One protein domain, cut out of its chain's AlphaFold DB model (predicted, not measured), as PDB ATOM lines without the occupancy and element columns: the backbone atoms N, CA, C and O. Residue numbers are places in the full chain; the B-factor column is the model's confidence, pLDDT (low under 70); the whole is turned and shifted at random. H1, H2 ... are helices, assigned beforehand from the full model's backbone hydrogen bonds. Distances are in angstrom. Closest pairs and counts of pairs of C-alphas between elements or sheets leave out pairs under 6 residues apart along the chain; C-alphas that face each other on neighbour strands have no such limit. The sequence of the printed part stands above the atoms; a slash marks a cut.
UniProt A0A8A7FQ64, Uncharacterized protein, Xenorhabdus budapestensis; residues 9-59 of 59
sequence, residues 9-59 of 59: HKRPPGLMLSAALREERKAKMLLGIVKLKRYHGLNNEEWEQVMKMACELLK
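This is residues 9 to 59 of the 59 residues of an uncharacterized protein of Xenorhabdus budapestensis (UniProt A0A8A7FQ64). Two helices make an open L: a long helix, H1, forms the long limb, and a shorter one, H2, turns off from its far end after a tight link. The corner lies near residues 37 to 47, and most of H1 sticks out from it with nothing beside it. The printed part has 51 residues with two named helices, H1 then H2 along the chain, and no named strand; the class is all helix. The whole is extended, with a radius of gyration of the C-alphas of 16.3 A, and flat, with spans of 47 by 26 by 13 A.

The printed part begins at His 9, with C-alpha 9 at (172.070, 174.116, 133.915). H1 holds residues 13 to 39 and is 38.9 A long from first to last C-alpha; C-alpha 13 stands at (171.472, 182.318, 128.973) and C-alpha 39 at (135.521, 195.233, 121.881). H2 holds residues 44 to 57 and is 20.2 A long, ending with C-alpha 57 at (141.591, 184.133, 104.052).

H1 and H2 are close but not clearly touching, with 1 pair of C-alphas within 8 A. The closest C-alphas of the two are those of Lys 37 and Trp 47, 6.7 A apart. Their lines stand at a steep tilt of 62 degrees, and they run opposite ways. Their centres are 20.6 A apart. In H1 and H2 every backbone O i to N i+4 pair is within hydrogen-bond range. Residues 9 to 32, of which 13 to 32 belong to H1, stand free, and so do residues 52 to 59, of which 52 to 57 belong to H2.

The two C-alphas farthest apart are those of Lys 10 and Gly 41, at 47.9 A. The printed part has no cut and ends at Lys 59, the chain's last residue. The link from H1 to H2, with 4 residues between them, is tight. The mean pLDDT of the printed part is 86.6, and the model's confidence is low, under 70, at residues 9 to 17 and at residue 59.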
ATOM      1  N   HIS A   9     171.060 173.274 133.266       65.25
ATOM      2  CA  HIS A   9     172.070 174.116 133.915       65.25
ATOM      3  C   HIS A   9     173.287 174.456 133.031       65.25
ATOM      4  O   HIS A   9     174.107 175.280 133.422       65.25
ATOM      5  N   LYS A  10     173.425 173.837 131.849       62.31
ATOM      6  CA  LYS A  10     174.464 174.146 130.846       62.31
ATOM      7  C   LYS A  10     173.908 174.887 129.627       62.31
ATOM      8  O   LYS A  10     174.629 175.094 128.654       62.31
ATOM      9  N   ARG A  11     172.623 175.263 129.639       59.69
ATOM     10  CA  ARG A  11     172.024 176.017 128.533       59.69
ATOM     11  C   ARG A  11     172.523 177.461 128.583       59.69
ATOM     12  O   ARG A  11     172.429 178.088 129.636       59.69
ATOM     13  N   PRO A  12     173.047 178.009 127.474       62.12
ATOM     14  CA  PRO A  12     173.514 179.383 127.457       62.12
ATOM     15  C   PRO A  12     172.337 180.333 127.749       62.12
ATOM     16  O   PRO A  12     171.241 180.116 127.218       62.12
ATOM     17  N   PRO A  13     172.537 181.399 128.548       60.31
ATOM     18  CA  PRO A  13     171.472 182.318 128.973       60.31
ATOM     19  C   PRO A  13     170.621 182.875 127.817       60.31
ATOM     20  O   PRO A  13     169.412 183.064 127.957       60.31
ATOM     21  N   GLY A  14     171.225 183.058 126.636       59.31
ATOM     22  CA  GLY A  14     170.544 183.541 125.430       59.31
ATOM     23  C   GLY A  14     169.440 182.620 124.893       59.31
ATOM     24  O   GLY A  14     168.471 183.107 124.311       59.31
ATOM     25  N   LEU A  15     169.517 181.303 125.126       57.09
ATOM     26  CA  LEU A  15     168.480 180.359 124.688       57.09
ATOM     27  C   LEU A  15     167.206 180.472 125.540       57.09
ATOM     28  O   LEU A  15     166.106 180.453 124.987       57.09
ATOM     29  N   MET A  16     167.333 180.658 126.859       59.47
ATOM     30  CA  MET A  16     166.174 180.860 127.744       59.47
ATOM     31  C   MET A  16     165.500 182.214 127.499       59.47
ATOM     32  O   MET A  16     164.272 182.279 127.459       59.47
ATOM     33  N   LEU A  17     166.283 183.267 127.237       61.25
ATOM     34  CA  LEU A  17     165.756 184.576 126.833       61.25
ATOM     35  C   LEU A  17     164.970 184.490 125.519       61.25
ATOM     36  O   LEU A  17     163.888 185.062 125.409       61.25
ATOM     37  N   SER A  18     165.452 183.713 124.543       72.50
ATOM     38  CA  SER A  18     164.739 183.518 123.273       72.50
ATOM     39  C   SER A  18     163.393 182.801 123.444       72.50
ATOM     40  O   SER A  18     162.423 183.134 122.763       72.50
ATOM     41  N   ALA A  19     163.311 181.846 124.376       75.94
ATOM     42  CA  ALA A  19     162.074 181.144 124.693       75.94
ATOM     43  C   ALA A  19     161.088 182.067 125.423       75.94
ATOM     44  O   ALA A  19     159.932 182.160 125.018       75.94
ATOM     45  N   ALA A  20     161.558 182.818 126.423       78.75
ATOM     46  CA  ALA A  20     160.743 183.789 127.150       78.75
ATOM     47  C   ALA A  20     160.168 184.874 126.225       78.75
ATOM     48  O   ALA A  20     158.975 185.157 126.282       78.75
ATOM     49  N   LEU A  21     160.974 185.415 125.305       82.69
ATOM     50  CA  LEU A  21     160.526 186.407 124.318       82.69
ATOM     51  C   LEU A  21     159.478 185.845 123.346       82.69
ATOM     52  O   LEU A  21     158.538 186.544 122.959       82.69
ATOM     53  N   ARG A  22     159.613 184.575 122.940       84.69
ATOM     54  CA  ARG A  22     158.608 183.899 122.101       84.69
ATOM     55  C   ARG A  22     157.285 183.740 122.844       84.69
ATOM     56  O   ARG A  22     156.240 184.026 122.261       84.69
ATOM     57  N   GLU A  23     157.327 183.323 124.106       88.56
ATOM     58  CA  GLU A  23     156.126 183.193 124.937       88.56
ATOM     59  C   GLU A  23     155.487 184.555 125.238       88.56
ATOM     60  O   GLU A  23     154.272 184.699 125.124       88.56
ATOM     61  N   GLU A  24     156.284 185.595 125.489       90.94
ATOM     62  CA  GLU A  24     155.784 186.962 125.653       90.94
ATOM     63  C   GLU A  24     155.063 187.455 124.387       90.94
ATOM     64  O   GLU A  24     153.972 188.029 124.461       90.94
ATOM     65  N   ARG A  25     155.628 187.191 123.201       92.06
ATOM     66  CA  ARG A  25     154.996 187.553 121.925       92.06
ATOM     67  C   ARG A  25     153.663 186.828 121.730       92.06
ATOM     68  O   ARG A  25     152.689 187.462 121.322       92.06
ATOM     69  N   LYS A  26     153.600 185.530 122.045       93.44
ATOM     70  CA  LYS A  26     152.350 184.752 122.002       93.44
ATOM     71  C   LYS A  26     151.315 185.313 122.974       93.44
ATOM     72  O   LYS A  26     150.172 185.518 122.579       93.44
ATOM     73  N   ALA A  27     151.713 185.624 124.206       94.38
ATOM     74  CA  ALA A  27     150.822 186.189 125.214       94.38
ATOM     75  C   ALA A  27     150.248 187.547 124.776       94.38
ATOM     76  O   ALA A  27     149.043 187.770 124.882       94.38
ATOM     77  N   LYS A  28     151.079 188.434 124.210       95.62
ATOM     78  CA  LYS A  28     150.624 189.720 123.651       95.62
ATOM     79  C   LYS A  28     149.636 189.530 122.501       95.62
ATOM     80  O   LYS A  28     148.631 190.235 122.443       95.62
ATOM     81  N   MET A  29     149.895 188.567 121.617       94.56
ATOM     82  CA  MET A  29     148.990 188.235 120.518       94.56
ATOM     83  C   MET A  29     147.638 187.739 121.042       94.56
ATOM     84  O   MET A  29     146.604 188.278 120.660       94.56
ATOM     85  N   LEU A  30     147.638 186.779 121.972       95.06
ATOM     86  CA  LEU A  30     146.418 186.263 122.600       95.06
ATOM     87  C   LEU A  30     145.635 187.366 123.317       95.06
ATOM     88  O   LEU A  30     144.416 187.440 123.189       95.06
ATOM     89  N   LEU A  31     146.323 188.272 124.015       96.69
ATOM     90  CA  LEU A  31     145.684 189.420 124.651       96.69
ATOM     91  C   LEU A  31     145.007 190.341 123.626       96.69
ATOM     92  O   LEU A  31     143.896 190.807 123.871       96.69
ATOM     93  N   GLY A  32     145.649 190.600 122.484       95.81
ATOM     94  CA  GLY A  32     145.055 191.375 121.389       95.81
ATOM     95  C   GLY A  32     143.787 190.718 120.843       95.81
ATOM     96  O   GLY A  32     142.760 191.378 120.699       95.81
ATOM     97  N   ILE A  33     143.833 189.403 120.641       93.81
ATOM     98  CA  ILE A  33     142.697 188.596 120.188       93.81
ATOM     99  C   ILE A  33     141.524 188.677 121.185       93.81
ATOM    100  O   ILE A  33     140.390 188.956 120.800       93.81
ATOM    101  N   VAL A  34     141.791 188.513 122.485       95.00
ATOM    102  CA  VAL A  34     140.765 188.623 123.540       95.00
ATOM    103  C   VAL A  34     140.170 190.032 123.601       95.00
ATOM    104  O   VAL A  34     138.957 190.187 123.769       95.00
ATOM    105  N   LYS A  35     141.000 191.070 123.443       97.06
ATOM    106  CA  LYS A  35     140.529 192.459 123.383       97.06
ATOM    107  C   LYS A  35     139.594 192.688 122.200       97.06
ATOM    108  O   LYS A  35     138.574 193.335 122.396       97.06
ATOM    109  N   LEU A  36     139.897 192.138 121.025       94.62
ATOM    110  CA  LEU A  36     139.034 192.241 119.843       94.62
ATOM    111  C   LEU A  36     137.674 191.582 120.078       94.62
ATOM    112  O   LEU A  36     136.648 192.225 119.862       94.62
ATOM    113  N   LYS A  37     137.660 190.351 120.607       96.75
ATOM    114  CA  LYS A  37     136.414 189.660 120.971       96.75
ATOM    115  C   LYS A  37     135.549 190.518 121.897       96.75
ATOM    116  O   LYS A  37     134.352 190.665 121.673       96.75
ATOM    117  N   ARG A  38     136.170 191.114 122.922       97.00
ATOM    118  CA  ARG A  38     135.479 191.960 123.901       97.00
ATOM    119  C   ARG A  38     135.005 193.286 123.312       97.00
ATOM    120  O   ARG A  38     133.894 193.701 123.613       97.00
ATOM    121  N   TYR A  39     135.832 193.943 122.502       97.44
ATOM    122  CA  TYR A  39     135.521 195.233 121.881       97.44
ATOM    123  C   TYR A  39     134.293 195.141 120.971       97.44
ATOM    124  O   TYR A  39     133.437 196.018 121.009       97.44
ATOM    125  N   HIS A  40     134.177 194.048 120.218       96.56
ATOM    126  CA  HIS A  40     133.033 193.794 119.345       96.56
ATOM    127  C   HIS A  40     131.862 193.082 120.042       96.56
ATOM    128  O   HIS A  40     130.847 192.841 119.402       96.56
ATOM    129  N   GLY A  41     131.981 192.745 121.333       96.44
ATOM    130  CA  GLY A  41     130.916 192.081 122.091       96.44
ATOM    131  C   GLY A  41     130.562 190.676 121.593       96.44
ATOM    132  O   GLY A  41     129.444 190.227 121.820       96.44
ATOM    133  N   LEU A  42     131.494 189.992 120.925       96.50
ATOM    134  CA  LEU A  42     131.224 188.727 120.240       96.50
ATOM    135  C   LEU A  42     131.015 187.585 121.237       96.50
ATOM    136  O   LEU A  42     131.825 187.372 122.153       96.50
ATOM    137  N   ASN A  43     129.965 186.799 121.010       96.44
ATOM    138  CA  ASN A  43     129.747 185.552 121.729       96.44
ATOM    139  C   ASN A  43     130.717 184.452 121.239       96.44
ATOM    140  O   ASN A  43     131.584 184.680 120.392       96.44
ATOM    141  N   ASN A  44     130.653 183.254 121.827       95.38
ATOM    142  CA  ASN A  44     131.587 182.177 121.478       95.38
ATOM    143  C   ASN A  44     131.410 181.659 120.043       95.38
ATOM    144  O   ASN A  44     132.414 181.378 119.396       95.38
ATOM    145  N   GLU A  45     130.175 181.565 119.554       97.12
ATOM    146  CA  GLU A  45     129.860 181.043 118.221       97.12
ATOM    147  C   GLU A  45     130.259 182.040 117.128       97.12
ATOM    148  O   GLU A  45     130.950 181.679 116.176       97.12
ATOM    149  N   GLU A  46     129.908 183.316 117.302       96.69
ATOM    150  CA  GLU A  46     130.315 184.407 116.407       96.69
ATOM    151  C   GLU A  46     131.841 184.509 116.336       96.69
ATOM    152  O   GLU A  46     132.431 184.625 115.260       96.69
ATOM    153  N   TRP A  47     132.503 184.412 117.491       96.44
ATOM    154  CA  TRP A  47     133.955 184.427 117.571       96.44
ATOM    155  C   TRP A  47     134.594 183.243 116.831       96.44
ATOM    156  O   TRP A  47     135.588 183.415 116.124       96.44
ATOM    157  N   GLU A  48     134.024 182.044 116.960       96.25
ATOM    158  CA  GLU A  48     134.492 180.858 116.241       96.25
ATOM    159  C   GLU A  48     134.368 181.033 114.720       96.25
ATOM    160  O   GLU A  48     135.304 180.705 113.988       96.25
ATOM    161  N   GLN A  49     133.256 181.593 114.237       96.94
ATOM    162  CA  GLN A  49     133.055 181.871 112.812       96.94
ATOM    163  C   GLN A  49     134.067 182.885 112.270       96.94
ATOM    164  O   GLN A  49     134.664 182.649 111.219       96.94
ATOM    165  N   VAL A  50     134.320 183.974 113.004       94.62
ATOM    166  CA  VAL A  50     135.334 184.975 112.632       94.62
ATOM    167  C   VAL A  50     136.718 184.332 112.516       94.62
ATOM    168  O   VAL A  50     137.429 184.567 111.540       94.62
ATOM    169  N   MET A  51     137.094 183.476 113.471       94.31
ATOM    170  CA  MET A  51     138.385 182.782 113.435       94.31
ATOM    171  C   MET A  51     138.476 181.777 112.277       94.31
ATOM    172  O   MET A  51     139.529 181.682 111.648       94.31
ATOM    173  N   LYS A  52     137.388 181.064 111.950       96.12
ATOM    174  CA  LYS A  52     137.328 180.178 110.771       96.12
ATOM    175  C   LYS A  52     137.545 180.959 109.475       96.12
ATOM    176  O   LYS A  52     138.417 180.591 108.695       96.12
ATOM    177  N   MET A  53     136.831 182.068 109.296       95.62
ATOM    178  CA  MET A  53     136.960 182.923 108.114       95.62
ATOM    179  C   MET A  53     138.368 183.518 107.989       95.62
ATOM    180  O   MET A  53     138.956 183.503 106.912       95.62
ATOM    181  N   ALA A  54     138.958 183.979 109.096       90.94
ATOM    182  CA  ALA A  54     140.333 184.476 109.102       90.94
ATOM    183  C   ALA A  54     141.343 183.396 108.669       90.94
ATOM    184  O   ALA A  54     142.268 183.688 107.914       90.94
ATOM    185  N   CYS A  55     141.155 182.145 109.101       92.75
ATOM    186  CA  CYS A  55     141.979 181.015 108.666       92.75
ATOM    187  C   CYS A  55     141.792 180.665 107.183       92.75
ATOM    188  O   CYS A  55     142.729 180.176 106.561       92.75
ATOM    189  N   GLU A  56     140.604 180.877 106.616       95.31
ATOM    190  CA  GLU A  56     140.340 180.665 105.187       95.31
ATOM    191  C   GLU A  56     140.979 181.747 104.315       95.31
ATOM    192  O   GLU A  56     141.540 181.418 103.277       95.31
ATOM    193  N   LEU A  57     140.968 183.006 104.760       91.62
ATOM    194  CA  LEU A  57     141.591 184.133 104.052       91.62
ATOM    195  C   LEU A  57     143.128 184.106 104.064       91.62
ATOM    196  O   LEU A  57     143.759 184.819 103.288       91.62
ATOM    197  N   LEU A  58     143.733 183.332 104.967       81.81
ATOM    198  CA  LEU A  58     145.186 183.155 105.066       81.81
ATOM    199  C   LEU A  58     145.727 182.013 104.184       81.81
ATOM    200  O   LEU A  58     146.938 181.783 104.195       81.81
ATOM    201  N   LYS A  59     144.856 181.284 103.476       69.56
ATOM    202  CA  LYS A  59     145.224 180.239 102.507       69.56
ATOM    203  C   LYS A  59     145.435 180.827 101.118       69.56
ATOM    204  O   LYS A  59     146.335 180.304 100.429       69.56
TER     205      LYS A  59